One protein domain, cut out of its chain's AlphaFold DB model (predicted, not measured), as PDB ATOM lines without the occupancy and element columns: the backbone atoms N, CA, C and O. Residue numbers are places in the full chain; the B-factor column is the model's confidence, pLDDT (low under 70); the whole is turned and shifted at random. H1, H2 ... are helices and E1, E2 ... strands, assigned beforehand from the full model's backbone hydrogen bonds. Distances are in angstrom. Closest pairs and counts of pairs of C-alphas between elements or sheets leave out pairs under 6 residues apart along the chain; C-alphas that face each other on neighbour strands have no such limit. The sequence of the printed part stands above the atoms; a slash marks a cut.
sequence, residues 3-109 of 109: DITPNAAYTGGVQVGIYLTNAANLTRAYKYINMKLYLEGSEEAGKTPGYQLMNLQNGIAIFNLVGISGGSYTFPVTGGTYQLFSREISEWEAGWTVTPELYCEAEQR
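This is residues 3 to 109 of the 109 residues of an uncharacterized protein of Dehalococcoidia bacterium (UniProt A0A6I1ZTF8). Two small sheets of three strands each, E4 - E1 - E7 and E3 - E2 - E6, stand edge to edge, staggered along the long axis, and meet where E3 comes beside E4. Their other edge strands, E6 and E7, are apart, and the two sheets stay open on that side; H1 lies beside the second sheet, at its level, and loops make both ends of the long axis. The printed part has 107 residues, with two named helices and seven named strands in the order E1 H1 E2 H2 E3 E4 E5 E6 E7; both sheets are antiparallel and the class is mixed. The whole is loose, with a radius of gyration of the C-alphas of 16.2 A, and elongated, spanning 55 by 28 by 20 A.

E1, residues 14 to 20, is the inner strand between E4, residues 60 to 65, and E7, residues 102 to 108. N 16 and O 63 are 2.8 A apart, as are N 17 and O 105, both within hydrogen-bond range. H1, residues 23 to 29, is at the level of the other sheet, with a height of 1.1 A. In that sheet E2, residues 30 to 37, is the inner strand between E3, residues 52 to 55, and E6, residues 77 to 84; N 35 and O 54 are 2.8 A apart, N 34 and O 81 2.8 A. E6 bends by 54 degrees at residue 80. The sheets come closest at the C-alphas of Gln 52 in E3 and Ala 61 in E4, 5.7 A apart. H2, residues 43 to 46, only grazes the sheet of E4; the closest C-alphas of H2 and E4 are those of Glu 43 and Asn 64, 5.6 A. E5, residues 71 to 73, pairs with no named strand, but residues 3 to 4 pair antiparallel with its residues 71 to 72. In H1, 1 of 3 O i to N i+4 pairs and 3 of 4 O i to N i+3 pairs are within hydrogen-bond range; H2 is too short for an O i to N i+4 pair.

E1 starts at C-alpha 14, (206.909, 200.062, 208.397), and is 19.8 A long. H1 measures 10.2 A, E2 18.4 A, H2 5.6 A, E3 10.1 A, E4 16.4 A, E5 6.4 A and E6 18.4 A. E7, 20.3 A long, ends at C-alpha 108, (210.344, 198.533, 211.043).

The C-alphas of Ala 9 and Ser 90, the two farthest apart, are 55.8 A apart. The printed part has no cut. The link from E6 to E7, residues 85 to 101, is long; the others are tight. The mean pLDDT of the printed part is 92.0, and no printed residue is under 70.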
ATOM      1  N   ASP A   3     197.918 202.092 216.697       88.38
ATOM      2  CA  ASP A   3     198.908 203.167 216.715       88.38
ATOM      3  C   ASP A   3     200.283 202.623 216.336       88.38
ATOM      4  O   ASP A   3     200.736 201.613 216.876       88.38
ATOM      5  N   ILE A   4     200.959 203.310 215.416       87.12
ATOM      6  CA  ILE A   4     202.352 203.027 215.068       87.12
ATOM      7  C   ILE A   4     203.207 204.174 215.593       87.12
ATOM      8  O   ILE A   4     202.973 205.335 215.259       87.12
ATOM      9  N   THR A   5     204.231 203.840 216.377       87.50
ATOM     10  CA  THR A   5     205.262 204.785 216.825       87.50
ATOM     11  C   THR A   5     206.632 204.264 216.384       87.50
ATOM     12  O   THR A   5     207.261 203.508 217.128       87.50
ATOM     13  N   PRO A   6     207.094 204.597 215.163       83.69
ATOM     14  CA  PRO A   6     208.437 204.242 214.718       83.69
ATOM     15  C   PRO A   6     209.486 204.935 215.591       83.69
ATOM     16  O   PRO A   6     209.214 205.954 216.233       83.69
ATOM     17  N   ASN A   7     210.711 204.414 215.597       83.31
ATOM     18  CA  ASN A   7     211.812 205.143 216.210       83.31
ATOM     19  C   ASN A   7     212.005 206.478 215.469       83.31
ATOM     20  O   ASN A   7     212.023 206.505 214.244       83.31
ATOM     21  N   ALA A   8     212.190 207.583 216.195       82.44
ATOM     22  CA  ALA A   8     212.325 208.909 215.585       82.44
ATOM     23  C   ALA A   8     213.518 209.035 214.612       82.44
ATOM     24  O   ALA A   8     213.497 209.887 213.728       82.44
ATOM     25  N   ALA A   9     214.557 208.208 214.768       83.19
ATOM     26  CA  ALA A   9     215.713 208.157 213.873       83.19
ATOM     27  C   ALA A   9     215.535 207.175 212.699       83.19
ATOM     28  O   ALA A   9     216.405 207.093 211.833       83.19
ATOM     29  N   TYR A  10     214.443 206.408 212.673       82.38
ATOM     30  CA  TYR A  10     214.170 205.448 211.617       82.38
ATOM     31  C   TYR A  10     213.497 206.135 210.426       82.38
ATOM     32  O   TYR A  10     212.437 206.742 210.549       82.38
ATOM     33  N   THR A  11     214.130 206.032 209.259       81.44
ATOM     34  CA  THR A  11     213.681 206.672 208.011       81.44
ATOM     35  C   THR A  11     213.156 205.672 206.979       81.44
ATOM     36  O   THR A  11     212.907 206.050 205.835       81.44
ATOM     37  N   GLY A  12     213.074 204.388 207.339       86.00
ATOM     38  CA  GLY A  12     212.611 203.326 206.449       86.00
ATOM     39  C   GLY A  12     211.086 203.163 206.445       86.00
ATOM     40  O   GLY A  12     210.342 204.022 206.919       86.00
ATOM     41  N   GLY A  13     210.619 202.054 205.872       89.81
ATOM     42  CA  GLY A  13     209.199 201.709 205.819       89.81
ATOM     43  C   GLY A  13     208.759 200.803 206.970       89.81
ATOM     44  O   GLY A  13     209.482 199.913 207.401       89.81
ATOM     45  N   VAL A  14     207.531 200.979 207.440       92.56
ATOM     46  CA  VAL A  14     206.909 200.062 208.397       92.56
ATOM     47  C   VAL A  14     206.082 199.033 207.640       92.56
ATOM     48  O   VAL A  14     205.224 199.386 206.831       92.56
ATOM     49  N   GLN A  15     206.317 197.757 207.918       94.62
ATOM     50  CA  GLN A  15     205.448 196.679 207.475       94.62
ATOM     51  C   GLN A  15     204.359 196.445 208.521       94.62
ATOM     52  O   GLN A  15     204.648 196.342 209.708       94.62
ATOM     53  N   VAL A  16     203.107 196.363 208.080       95.12
ATOM     54  CA  VAL A  16     201.951 196.062 208.925       95.12
ATOM     55  C   VAL A  16     201.388 194.704 208.534       95.12
ATOM     56  O   VAL A  16     200.957 194.513 207.394       95.12
ATOM     57  N   GLY A  17     201.372 193.775 209.484       96.06
ATOM     58  CA  GLY A  17     200.741 192.467 209.362       96.06
ATOM     59  C   GLY A  17     199.388 192.451 210.067       96.06
ATOM     60  O   GLY A  17     199.301 192.736 211.260       96.06
ATOM     61  N   ILE A  18     198.326 192.103 209.343       96.38
ATOM     62  CA  ILE A  18     197.014 191.801 209.928       96.38
ATOM     63  C   ILE A  18     196.825 190.293 209.891       96.38
ATOM     64  O   ILE A  18     196.903 189.706 208.815       96.38
ATOM     65  N   TYR A  19     196.537 189.682 211.036       97.00
ATOM     66  CA  TYR A  19     196.438 188.234 211.208       97.00
ATOM     67  C   TYR A  19     195.041 187.817 211.646       97.00
ATOM     68  O   TYR A  19     194.444 188.452 212.510       97.00
ATOM     69  N   LEU A  20     194.551 186.711 211.094       97.38
ATOM     70  CA  LEU A  20     193.314 186.056 211.499       97.38
ATOM     71  C   LEU A  20     193.599 185.039 212.610       97.38
ATOM     72  O   LEU A  20     194.086 183.939 212.345       97.38
ATOM     73  N   THR A  21     193.289 185.387 213.856       97.06
ATOM     74  CA  THR A  21     193.727 184.613 215.030       97.06
ATOM     75  C   THR A  21     192.839 183.415 215.343       97.06
ATOM     76  O   THR A  21     193.292 182.461 215.967       97.06
ATOM     77  N   ASN A  22     191.586 183.427 214.885       96.38
ATOM     78  CA  ASN A  22     190.602 182.383 215.170       96.38
ATOM     79  C   ASN A  22     190.189 181.577 213.923       96.38
ATOM     80  O   ASN A  22     189.088 181.023 213.866       96.38
ATOM     81  N   ALA A  23     191.078 181.463 212.926       95.00
ATOM     82  CA  ALA A  23     190.808 180.751 211.671       95.00
ATOM     83  C   ALA A  23     190.284 179.316 211.892       95.00
ATOM     84  O   ALA A  23     189.345 178.899 211.219       95.00
ATOM     85  N   ALA A  24     190.818 178.585 212.878       92.12
ATOM     86  CA  ALA A  24     190.388 177.221 213.205       92.12
ATOM     87  C   ALA A  24     188.951 177.126 213.758       92.12
ATOM     88  O   ALA A  24     188.298 176.092 213.619       92.12
ATOM     89  N   ASN A  25     188.448 178.179 214.404       93.81
ATOM     90  CA  ASN A  25     187.055 178.249 214.840       93.81
ATOM     91  C   ASN A  25     186.151 178.659 213.674       93.81
ATOM     92  O   ASN A  25     185.070 178.096 213.502       93.81
ATOM     93  N   LEU A  26     186.616 179.589 212.833       95.19
ATOM     94  CA  LEU A  26     185.880 180.046 211.656       95.19
ATOM     95  C   LEU A  26     185.692 178.947 210.611       95.19
ATOM     96  O   LEU A  26     184.636 178.894 209.986       95.19
ATOM     97  N   THR A  27     186.660 178.044 210.434       94.31
ATOM     98  CA  THR A  27     186.540 176.911 209.496       94.31
ATOM     99  C   THR A  27     185.409 175.948 209.858       94.31
ATOM    100  O   THR A  27     184.986 175.178 209.002       94.31
ATOM    101  N   ARG A  28     184.880 175.998 211.089       92.75
ATOM    102  CA  ARG A  28     183.697 175.220 211.492       92.75
ATOM    103  C   ARG A  28     182.410 175.807 210.915       92.75
ATOM    104  O   ARG A  28     181.541 175.061 210.484       92.75
ATOM    105  N   ALA A  29     182.303 177.135 210.870       93.25
ATOM    106  CA  ALA A  29     181.106 177.830 210.403       93.25
ATOM    107  C   ALA A  29     181.160 178.191 208.908       93.25
ATOM    108  O   ALA A  29     180.128 178.183 208.234       93.25
ATOM    109  N   TYR A  30     182.345 178.480 208.366       95.00
ATOM    110  CA  TYR A  30     182.544 178.954 206.996       95.00
ATOM    111  C   TYR A  30     183.050 177.864 206.052       95.00
ATOM    112  O   TYR A  30     184.112 177.286 206.264       95.00
ATOM    113  N   LYS A  31     182.365 177.704 204.912       95.12
ATOM    114  CA  LYS A  31     182.934 177.053 203.720       95.12
ATOM    115  C   LYS A  31     184.070 177.889 203.141       95.12
ATOM    116  O   LYS A  31     185.097 177.357 202.737       95.12
ATOM    117  N   TYR A  32     183.857 179.202 203.080       96.69
ATOM    118  CA  TYR A  32     184.888 180.181 202.768       96.69
ATOM    119  C   TYR A  32     184.511 181.547 203.339       96.69
ATOM    120  O   TYR A  32     183.331 181.879 203.473       96.69
ATOM    121  N   ILE A  33     185.528 182.359 203.599       97.69
ATOM    122  CA  ILE A  33     185.416 183.795 203.833       97.69
ATOM    123  C   ILE A  33     186.596 184.469 203.133       97.69
ATOM    124  O   ILE A  33     187.734 184.025 203.253       97.69
ATOM    125  N   ASN A  34     186.297 185.514 202.374       98.00
ATOM    126  CA  ASN A  34     187.240 186.366 201.669       98.00
ATOM    127  C   ASN A  34     186.993 187.796 202.142       98.00
ATOM    128  O   ASN A  34     185.906 188.326 201.919       98.00
ATOM    129  N   MET A  35     187.981 188.422 202.765       97.88
ATOM    130  CA  MET A  35     187.916 189.792 203.267       97.88
ATOM    131  C   MET A  35     188.863 190.672 202.461       97.88
ATOM    132  O   MET A  35     190.040 190.350 202.303       97.88
ATOM    133  N   LYS A  36     188.346 191.788 201.944       97.81
ATOM    134  CA  LYS A  36     189.137 192.823 201.278       97.81
ATOM    135  C   LYS A  36     189.560 193.837 202.327       97.81
ATOM    136  O   LYS A  36     188.729 194.598 202.819       97.81
ATOM    137  N   LEU A  37     190.835 193.811 202.686       96.88
ATOM    138  CA  LEU A  37     191.429 194.705 203.666       96.88
ATOM    139  C   LEU A  37     192.109 195.862 202.943       96.88
ATOM    140  O   LEU A  37     192.871 195.657 201.996       96.88
ATOM    141  N   TYR A  38     191.825 197.077 203.387       96.56
ATOM    142  CA  TYR A  38     192.423 198.299 202.865       96.56
ATOM    143  C   TYR A  38     193.204 198.996 203.974       96.56
ATOM    144  O   TYR A  38     192.775 198.976 205.126       96.56
ATOM    145  N   LEU A  39     194.319 199.632 203.625       95.31
ATOM    146  CA  LEU A  39     195.052 200.507 204.530       95.31
ATOM    147  C   LEU A  39     195.475 201.760 203.770       95.31
ATOM    148  O   LEU A  39     196.297 201.688 202.854       95.31
ATOM    149  N   GLU A  40     194.903 202.901 204.140       92.69
ATOM    150  CA  GLU A  40     195.252 204.185 203.538       92.69
ATOM    151  C   GLU A  40     196.736 204.507 203.756       92.69
ATOM    152  O   GLU A  40     197.300 204.221 204.812       92.69
ATOM    153  N   GLY A  41     197.380 205.076 202.735       91.00
ATOM    154  CA  GLY A  41     198.804 205.414 202.772       91.00
ATOM    155  C   GLY A  41     199.759 204.227 202.608       91.00
ATOM    156  O   GLY A  41     200.968 204.440 202.552       91.00
ATOM    157  N   SER A  42     199.252 202.993 202.498       94.19
ATOM    158  CA  SER A  42     200.081 201.841 202.128       94.19
ATOM    159  C   SER A  42     200.417 201.830 200.638       94.19
ATOM    160  O   SER A  42     199.647 202.323 199.811       94.19
ATOM    161  N   GLU A  43     201.532 201.200 200.269       95.75
ATOM    162  CA  GLU A  43     201.870 200.947 198.864       95.75
ATOM    163  C   GLU A  43     200.761 200.160 198.149       95.75
ATOM    164  O   GLU A  43     200.475 200.386 196.973       95.75
ATOM    165  N   GLU A  44     200.112 199.235 198.859       96.50
ATOM    166  CA  GLU A  44     199.024 198.399 198.354       96.50
ATOM    167  C   GLU A  44     197.791 199.210 197.957       96.50
ATOM    168  O   GLU A  44     197.133 198.855 196.981       96.50
ATOM    169  N   ALA A  45     197.503 200.317 198.647       94.75
ATOM    170  CA  ALA A  45     196.379 201.190 198.315       94.75
ATOM    171  C   ALA A  45     196.507 201.834 196.921       94.75
ATOM    172  O   ALA A  45     195.493 202.176 196.316       94.75
ATOM    173  N   GLY A  46     197.733 201.979 196.404       95.06
ATOM    174  CA  GLY A  46     198.009 202.510 195.065       95.06
ATOM    175  C   GLY A  46     198.018 201.461 193.945       95.06
ATOM    176  O   GLY A  46     198.234 201.817 192.786       95.06
ATOM    177  N   LYS A  47     197.823 200.173 194.261       95.94
ATOM    178  CA  LYS A  47     197.862 199.061 193.291       95.94
ATOM    179  C   LYS A  47     196.462 198.741 192.745       95.94
ATOM    180  O   LYS A  47     195.451 199.239 193.230       95.94
ATOM    181  N   THR A  48     196.400 197.870 191.733       95.56
ATOM    182  CA  THR A  48     195.143 197.304 191.210       95.56
ATOM    183  C   THR A  48     195.160 195.778 191.375       95.56
ATOM    184  O   THR A  48     195.933 195.120 190.680       95.56
ATOM    185  N   PRO A  49     194.311 195.192 192.242       94.12
ATOM    186  CA  PRO A  49     193.378 195.872 193.143       94.12
ATOM    187  C   PRO A  49     194.090 196.606 194.291       94.12
ATOM    188  O   PRO A  49     195.147 196.178 194.740       94.12
ATOM    189  N   GLY A  50     193.471 197.675 194.797       96.75
ATOM    190  CA  GLY A  50     194.023 198.506 195.876       96.75
ATOM    191  C   GLY A  50     193.794 197.949 197.282       96.75
ATOM    192  O   GLY A  50     193.611 198.717 198.214       96.75
ATOM    193  N   TYR A  51     193.677 196.628 197.435       96.69
ATOM    194  CA  TYR A  51     193.390 195.962 198.707       96.69
ATOM    195  C   TYR A  51     194.175 194.657 198.820       96.69
ATOM    196  O   TYR A  51     194.532 194.042 197.814       96.69
ATOM    197  N   GLN A  52     194.363 194.193 200.051       97.81
ATOM    198  CA  GLN A  52     194.850 192.849 200.339       97.81
ATOM    199  C   GLN A  52     193.683 191.899 200.588       97.81
ATOM    200  O   GLN A  52     192.692 192.258 201.228       97.81
ATOM    201  N   LEU A  53     193.783 190.684 200.055       97.12
ATOM    202  CA  LEU A  53     192.771 189.650 200.238       97.12
ATOM    203  C   LEU A  53     193.187 188.720 201.378       97.12
ATOM    204  O   LEU A  53     194.193 188.025 201.269       97.12
ATOM    205  N   MET A  54     192.381 188.658 202.434       97.69
ATOM    206  CA  MET A  54     192.537 187.700 203.530       97.69
ATOM    207  C   MET A  54     191.452 186.624 203.453       97.69
ATOM    208  O   MET A  54     190.287 186.924 203.196       97.69
ATOM    209  N   ASN A  55     191.823 185.373 203.697       97.69
ATOM    210  CA  ASN A  55     190.920 184.231 203.766       97.69
ATOM    211  C   ASN A  55     191.400 183.212 204.811       97.69
ATOM    212  O   ASN A  55     192.415 183.409 205.476       97.69
ATOM    213  N   LEU A  56     190.654 182.118 204.963       96.81
ATOM    214  CA  LEU A  56     190.985 181.060 205.926       96.81
ATOM    215  C   LEU A  56     192.308 180.349 205.606       96.81
ATOM    216  O   LEU A  56     192.911 179.785 206.512       96.81
ATOM    217  N   GLN A  57     192.741 180.339 204.339       95.50
ATOM    218  CA  GLN A  57     193.959 179.651 203.917       95.50
ATOM    219  C   GLN A  57     195.223 180.467 204.188       95.50
ATOM    220  O   GLN A  57     196.225 179.891 204.602       95.50
ATOM    221  N   ASN A  58     195.203 181.777 203.926       96.62
ATOM    222  CA  ASN A  58     196.371 182.624 204.157       96.62
ATOM    223  C   ASN A  58     196.434 183.150 205.595       96.62
ATOM    224  O   ASN A  58     197.524 183.247 206.145       96.62
ATOM    225  N   GLY A  59     195.291 183.482 206.203       96.38
ATOM    226  CA  GLY A  59     195.204 184.029 207.554       96.38
ATOM    227  C   GLY A  59     195.956 185.345 207.772       96.38
ATOM    228  O   GLY A  59     196.064 185.776 208.916       96.38
ATOM    229  N   ILE A  60     196.480 185.985 206.722       97.00
ATOM    230  CA  ILE A  60     197.314 187.183 206.828       97.00
ATOM    231  C   ILE A  60     197.095 188.140 205.651       97.00
ATOM    232  O   ILE A  60     196.861 187.719 204.516       97.00
ATOM    233  N   ALA A  61     197.196 189.438 205.927       97.25
ATOM    234  CA  ALA A  61     197.347 190.500 204.939       97.25
ATOM    235  C   ALA A  61     198.510 191.411 205.342       97.25
ATOM    236  O   ALA A  61     198.603 191.810 206.501       97.25
ATOM    237  N   ILE A  62     199.375 191.739 204.381       96.81
ATOM    238  CA  ILE A  62     200.580 192.542 204.610       96.81
ATOM    239  C   ILE A  62     200.453 193.868 203.866       96.81
ATOM    240  O   ILE A  62     200.155 193.884 202.671       96.81
ATOM    241  N   PHE A  63     200.726 194.962 204.569       96.31
ATOM    242  CA  PHE A  63     200.773 196.312 204.020       96.31
ATOM    243  C   PHE A  63     202.129 196.956 204.289       96.31
ATOM    244  O   PHE A  63     202.722 196.737 205.342       96.31
ATOM    245  N   ASN A  64     202.603 197.784 203.364       95.06
ATOM    246  CA  ASN A  64     203.856 198.519 203.513       95.06
ATOM    247  C   ASN A  64     203.565 200.020 203.577       95.06
ATOM    248  O   ASN A  64     202.992 200.587 202.648       95.06
ATOM    249  N   LEU A  65     203.947 200.660 204.681       93.12
ATOM    250  CA  LEU A  65     203.835 202.098 204.912       93.12
ATOM    251  C   LEU A  65     205.215 202.736 204.753       93.12
ATOM    252  O   LEU A  65     206.138 202.412 205.497       93.12
ATOM    253  N   VAL A  66     205.367 203.662 203.811       88.75
ATOM    254  CA  VAL A  66     206.653 204.317 203.525       88.75
ATOM    255  C   VAL A  66     206.587 205.787 203.921       88.75
ATOM    256  O   VAL A  66     205.611 206.469 203.619       88.75
ATOM    257  N   GLY A  67     207.634 206.286 204.587       81.88
ATOM    258  CA  GLY A  67     207.747 207.707 204.931       81.88
ATOM    259  C   GLY A  67     206.778 208.168 206.023       81.88
ATOM    260  O   GLY A  67     206.370 209.327 206.025       81.88
ATOM    261  N   ILE A  68     206.393 207.274 206.938       82.88
ATOM    262  CA  ILE A  68     205.502 207.616 208.052       82.88
ATOM    263  C   ILE A  68     206.279 208.144 209.263       82.88
ATOM    264  O   ILE A  68     207.332 207.624 209.616       82.88
ATOM    265  N   SER A  69     205.722 209.143 209.946       73.19
ATOM    266  CA  SER A  69     206.264 209.710 211.193       73.19
ATOM    267  C   SER A  69     205.578 209.163 212.456       73.19
ATOM    268  O   SER A  69     205.697 209.748 213.529       73.19
ATOM    269  N   GLY A  70     204.833 208.062 212.320       79.38
ATOM    270  CA  GLY A  70     203.909 207.553 213.334       79.38
ATOM    271  C   GLY A  70     202.522 208.199 213.274       79.38
ATOM    272  O   GLY A  70     202.315 209.209 212.601       79.38
ATOM    273  N   GLY A  71     201.558 207.577 213.953       85.44
ATOM    274  CA  GLY A  71     200.159 208.004 213.967       85.44
ATOM    275  C   GLY A  71     199.174 206.859 214.202       85.44
ATOM    276  O   GLY A  71     199.568 205.695 214.323       85.44
ATOM    277  N   SER A  72     197.890 207.211 214.255       88.62
ATOM    278  CA  SER A  72     196.785 206.255 214.347       88.62
ATOM    279  C   SER A  72     196.314 205.845 212.959       88.62
ATOM    280  O   SER A  72     195.949 206.685 212.135       88.62
ATOM    281  N   TYR A  73     196.257 204.540 212.723       89.38
ATOM    282  CA  TYR A  73     195.838 203.952 211.460       89.38
ATOM    283  C   TYR A  73     194.572 203.118 211.644       89.38
ATOM    284  O   TYR A  73     194.355 202.445 212.659       89.38
ATOM    285  N   THR A  74     193.711 203.146 210.630       89.00
ATOM    286  CA  THR A  74     192.514 202.306 210.564       89.00
ATOM    287  C   THR A  74     192.572 201.464 209.304       89.00
ATOM    288  O   THR A  74     192.733 201.997 208.211       89.00
ATOM    289  N   PHE A  75     192.413 200.151 209.459       87.19
ATOM    290  CA  PHE A  75     192.246 199.236 208.339       87.19
ATOM    291  C   PHE A  75     190.769 198.817 208.255       87.19
ATOM    292  O   PHE A  75     190.277 198.101 209.131       87.19
ATOM    293  N   PRO A  76     189.998 199.298 207.268       92.06
ATOM    294  CA  PRO A  76     188.640 198.814 207.067       92.06
ATOM    295  C   PRO A  76     188.612 197.506 206.266       92.06
ATOM    296  O   PRO A  76     189.387 197.297 205.328       92.06
ATOM    297  N   VAL A  77     187.630 196.658 206.584       93.56
ATOM    298  CA  VAL A  77     187.139 195.634 205.654       93.56
ATOM    299  C   VAL A  77     186.236 196.347 204.646       93.56
ATOM    300  O   VAL A  77     185.119 196.739 204.976       93.56
ATOM    301  N   THR A  78     186.714 196.558 203.421       95.44
ATOM    302  CA  THR A  78     185.996 197.323 202.378       95.44
ATOM    303  C   THR A  78     185.042 196.466 201.551       95.44
ATOM    304  O   THR A  78     184.285 196.967 200.722       95.44
ATOM    305  N   GLY A  79     185.065 195.158 201.773       95.56
ATOM    306  CA  GLY A  79     184.159 194.212 201.151       95.56
ATOM    307  C   GLY A  79     184.657 192.788 201.312       95.56
ATOM    308  O   GLY A  79     185.592 192.505 202.061       95.56
ATOM    309  N   GLY A  80     184.032 191.879 200.578       95.44
ATOM    310  CA  GLY A  80     184.342 190.468 200.694       95.44
ATOM    311  C   GLY A  80     183.217 189.587 200.194       95.44
ATOM    312  O   GLY A  80     182.171 190.071 199.760       95.44
ATOM    313  N   THR A  81     183.443 188.284 200.261       97.81
ATOM    314  CA  THR A  81     182.429 187.262 200.009       97.81
ATOM    315  C   THR A  81     182.586 186.152 201.031       97.81
ATOM    316  O   THR A  81     183.690 185.879 201.498       97.81
ATOM    317  N   TYR A  82     181.491 185.494 201.390       97.38
ATOM    318  CA  TYR A  82     181.544 184.355 202.293       97.38
ATOM    319  C   TYR A  82     180.425 183.363 202.000       97.38
ATOM    320  O   TYR A  82     179.396 183.710 201.415       97.38
ATOM    321  N   GLN A  83     180.609 182.136 202.476       96.38
ATOM    322  CA  GLN A  83     179.558 181.135 202.535       96.38
ATOM    323  C   GLN A  83     179.684 180.332 203.824       96.38
ATOM    324  O   GLN A  83     180.761 179.834 204.145       96.38
ATOM    325  N   LEU A  84     178.570 180.186 204.536       94.69
ATOM    326  CA  LEU A  84     178.479 179.355 205.732       94.69
ATOM    327  C   LEU A  84     178.137 177.904 205.371       94.69
ATOM    328  O   LEU A  84     177.516 177.644 204.335       94.69
ATOM    329  N   PHE A  85     178.529 176.964 206.230       90.19
ATOM    330  CA  PHE A  85     178.025 175.592 206.185       90.19
ATOM    331  C   PHE A  85     176.534 175.545 206.520       90.19
ATOM    332  O   PHE A  85     175.780 174.916 205.781       90.19
ATOM    333  N   SER A  86     176.126 176.278 207.557       86.75
ATOM    334  CA  SER A  86     174.735 176.450 207.963       86.75
ATOM    335  C   SER A  86     174.461 177.876 208.436       86.75
ATOM    336  O   SER A  86     175.344 178.550 208.968       86.75
ATOM    337  N   ARG A  87     173.227 178.339 208.226       83.94
ATOM    338  CA  ARG A  87     172.711 179.605 208.769       83.94
ATOM    339  C   ARG A  87     171.870 179.401 210.033       83.94
ATOM    340  O   ARG A  87     171.527 180.389 210.674       83.94
ATOM    341  N   GLU A  88     171.566 178.156 210.389       86.00
ATOM    342  CA  GLU A  88     170.724 177.816 211.531       86.00
ATOM    343  C   GLU A  88     171.583 177.679 212.789       86.00
ATOM    344  O   GLU A  88     172.364 176.740 212.930       86.00
ATOM    345  N   ILE A  89     171.442 178.622 213.726       79.19
ATOM    346  CA  ILE A  89     172.243 178.657 214.965       79.19
ATOM    347  C   ILE A  89     172.020 177.393 215.812       79.19
ATOM    348  O   ILE A  89     172.924 176.957 216.515       79.19
ATOM    349  N   SER A  90     170.843 176.764 215.723       84.50
ATOM    350  CA  SER A  90     170.556 175.501 216.414       84.50
ATOM    351  C   SER A  90     171.410 174.322 215.940       84.50
ATOM    352  O   SER A  90     171.459 173.307 216.626       84.50
ATOM    353  N   GLU A  91     172.063 174.435 214.782       83.19
ATOM    354  CA  GLU A  91     172.990 173.426 214.259       83.19
ATOM    355  C   GLU A  91     174.440 173.671 214.707       83.19
ATOM    356  O   GLU A  91     175.329 172.893 214.370       83.19
ATOM    357  N   TRP A  92     174.708 174.760 215.436       85.81
ATOM    358  CA  TRP A  92     176.064 175.127 215.826       85.81
ATOM    359  C   TRP A  92     176.470 174.431 217.120       85.81
ATOM    360  O   TRP A  92     175.792 174.513 218.144       85.81
ATOM    361  N   GLU A  93     177.629 173.783 217.086       85.56
ATOM    362  CA  GLU A  93     178.227 173.168 218.266       85.56
ATOM    363  C   GLU A  93     179.072 174.176 219.058       85.56
ATOM    364  O   GLU A  93     179.398 175.278 218.604       85.56
ATOM    365  N   ALA A  94     179.492 173.774 220.259       86.94
ATOM    366  CA  ALA A  94     180.397 174.573 221.073       86.94
ATOM    367  C   ALA A  94     181.674 174.958 220.292       86.94
ATOM    368  O   ALA A  94     182.358 174.124 219.688       86.94
ATOM    369  N   GLY A  95     182.010 176.250 220.322       84.06
ATOM    370  CA  GLY A  95     183.202 176.798 219.670       84.06
ATOM    371  C   GLY A  95     183.037 177.162 218.190       84.06
ATOM    372  O   GLY A  95     184.027 177.564 217.575       84.06
ATOM    373  N   TRP A  96     181.834 177.046 217.619       90.38
ATOM    374  CA  TRP A  96     181.507 177.689 216.344       90.38
ATOM    375  C   TRP A  96     181.477 179.211 216.515       90.38
ATOM    376  O   TRP A  96     180.963 179.728 217.505       90.38
ATOM    377  N   THR A  97     182.023 179.932 215.540       92.81
ATOM    378  CA  THR A  97     181.966 181.395 215.488       92.81
ATOM    379  C   THR A  97     181.891 181.862 214.045       92.81
ATOM    380  O   THR A  97     182.473 181.243 213.154       92.81
ATOM    381  N   VAL A  98     181.183 182.967 213.825       94.12
ATOM    382  CA  VAL A  98     181.157 183.690 212.544       94.12
ATOM    383  C   VAL A  98     181.866 185.037 212.622       94.12
ATOM    384  O   VAL A  98     181.862 185.793 211.657       94.12
ATOM    385  N   THR A  99     182.463 185.361 213.765       95.25
ATOM    386  CA  THR A  99     183.129 186.642 213.986       95.25
ATOM    387  C   THR A  99     184.632 186.460 213.818       95.25
ATOM    388  O   THR A  99     185.243 185.773 214.639       95.25
ATOM    389  N   PRO A 100     185.252 187.049 212.781       95.69
ATOM    390  CA  PRO A 100     186.700 187.058 212.657       95.69
ATOM    391  C   PRO A 100     187.351 187.846 213.785       95.69
ATOM    392  O   PRO A 100     186.931 188.959 214.096       95.69
ATOM    393  N   GLU A 101     188.401 187.278 214.361       95.94
ATOM    394  CA  GLU A 101     189.270 187.960 215.315       95.94
ATOM    395  C   GLU A 101     190.573 188.321 214.611       95.94
ATOM    396  O   GLU A 101     191.221 187.470 213.998       95.94
ATOM    397  N   LEU A 102     190.916 189.608 214.654       95.06
ATOM    398  CA  LEU A 102     192.053 190.159 213.933       95.06
ATOM    399  C   LEU A 102     193.080 190.717 214.914       95.06
ATOM    400  O   LEU A 102     192.733 191.485 215.812       95.06
ATOM    401  N   TYR A 103     194.341 190.368 214.694       94.56
ATOM    402  CA  TYR A 103     195.493 190.948 215.377       94.56
ATOM    403  C   TYR A 103     196.309 191.789 214.396       94.56
ATOM    404  O   TYR A 103     196.404 191.447 213.219       94.56
ATOM    405  N   CYS A 104     196.872 192.896 214.873       93.81
ATOM    406  CA  CYS A 104     197.695 193.801 214.079       93.81
ATOM    407  C   CYS A 104     199.100 193.865 214.675       93.81
ATOM    408  O   CYS A 104     199.253 194.062 215.881       93.81
ATOM    409  N   GLU A 105     200.099 193.748 213.815       93.38
ATOM    410  CA  GLU A 105     201.513 193.894 214.128       93.38
ATOM    411  C   GLU A 105     202.132 194.925 213.190       93.38
ATOM    412  O   GLU A 105     201.761 195.003 212.019       93.38
ATOM    413  N   ALA A 106     203.079 195.710 213.698       92.31
ATOM    414  CA  ALA A 106     203.829 196.672 212.908       92.31
ATOM    415  C   ALA A 106     205.327 196.521 213.190       92.31
ATOM    416  O   ALA A 106     205.757 196.599 214.341       92.31
ATOM    417  N   GLU A 107     206.119 196.352 212.135       92.19
ATOM    418  CA  GLU A 107     207.564 196.138 212.198       92.19
ATOM    419  C   GLU A 107     208.309 197.164 211.332       92.19
ATOM    420  O   GLU A 107     207.883 197.494 210.227       92.19
ATOM    421  N   GLN A 108     209.438 197.675 211.822       89.75
ATOM    422  CA  GLN A 108     210.344 198.533 211.043       89.75
ATOM    423  C   GLN A 108     211.228 197.648 210.148       89.75
ATOM    424  O   GLN A 108     211.815 196.691 210.654       89.75
ATOM    425  N   ARG A 109     211.336 197.960 208.849       80.88
ATOM    426  CA  ARG A 109     212.033 197.145 207.833       80.88
ATOM    427  C   ARG A 109     213.329 197.746 207.274       80.88
ATOM    428  O   ARG A 109     213.385 198.967 207.011       80.88
TER     429      ARG A 109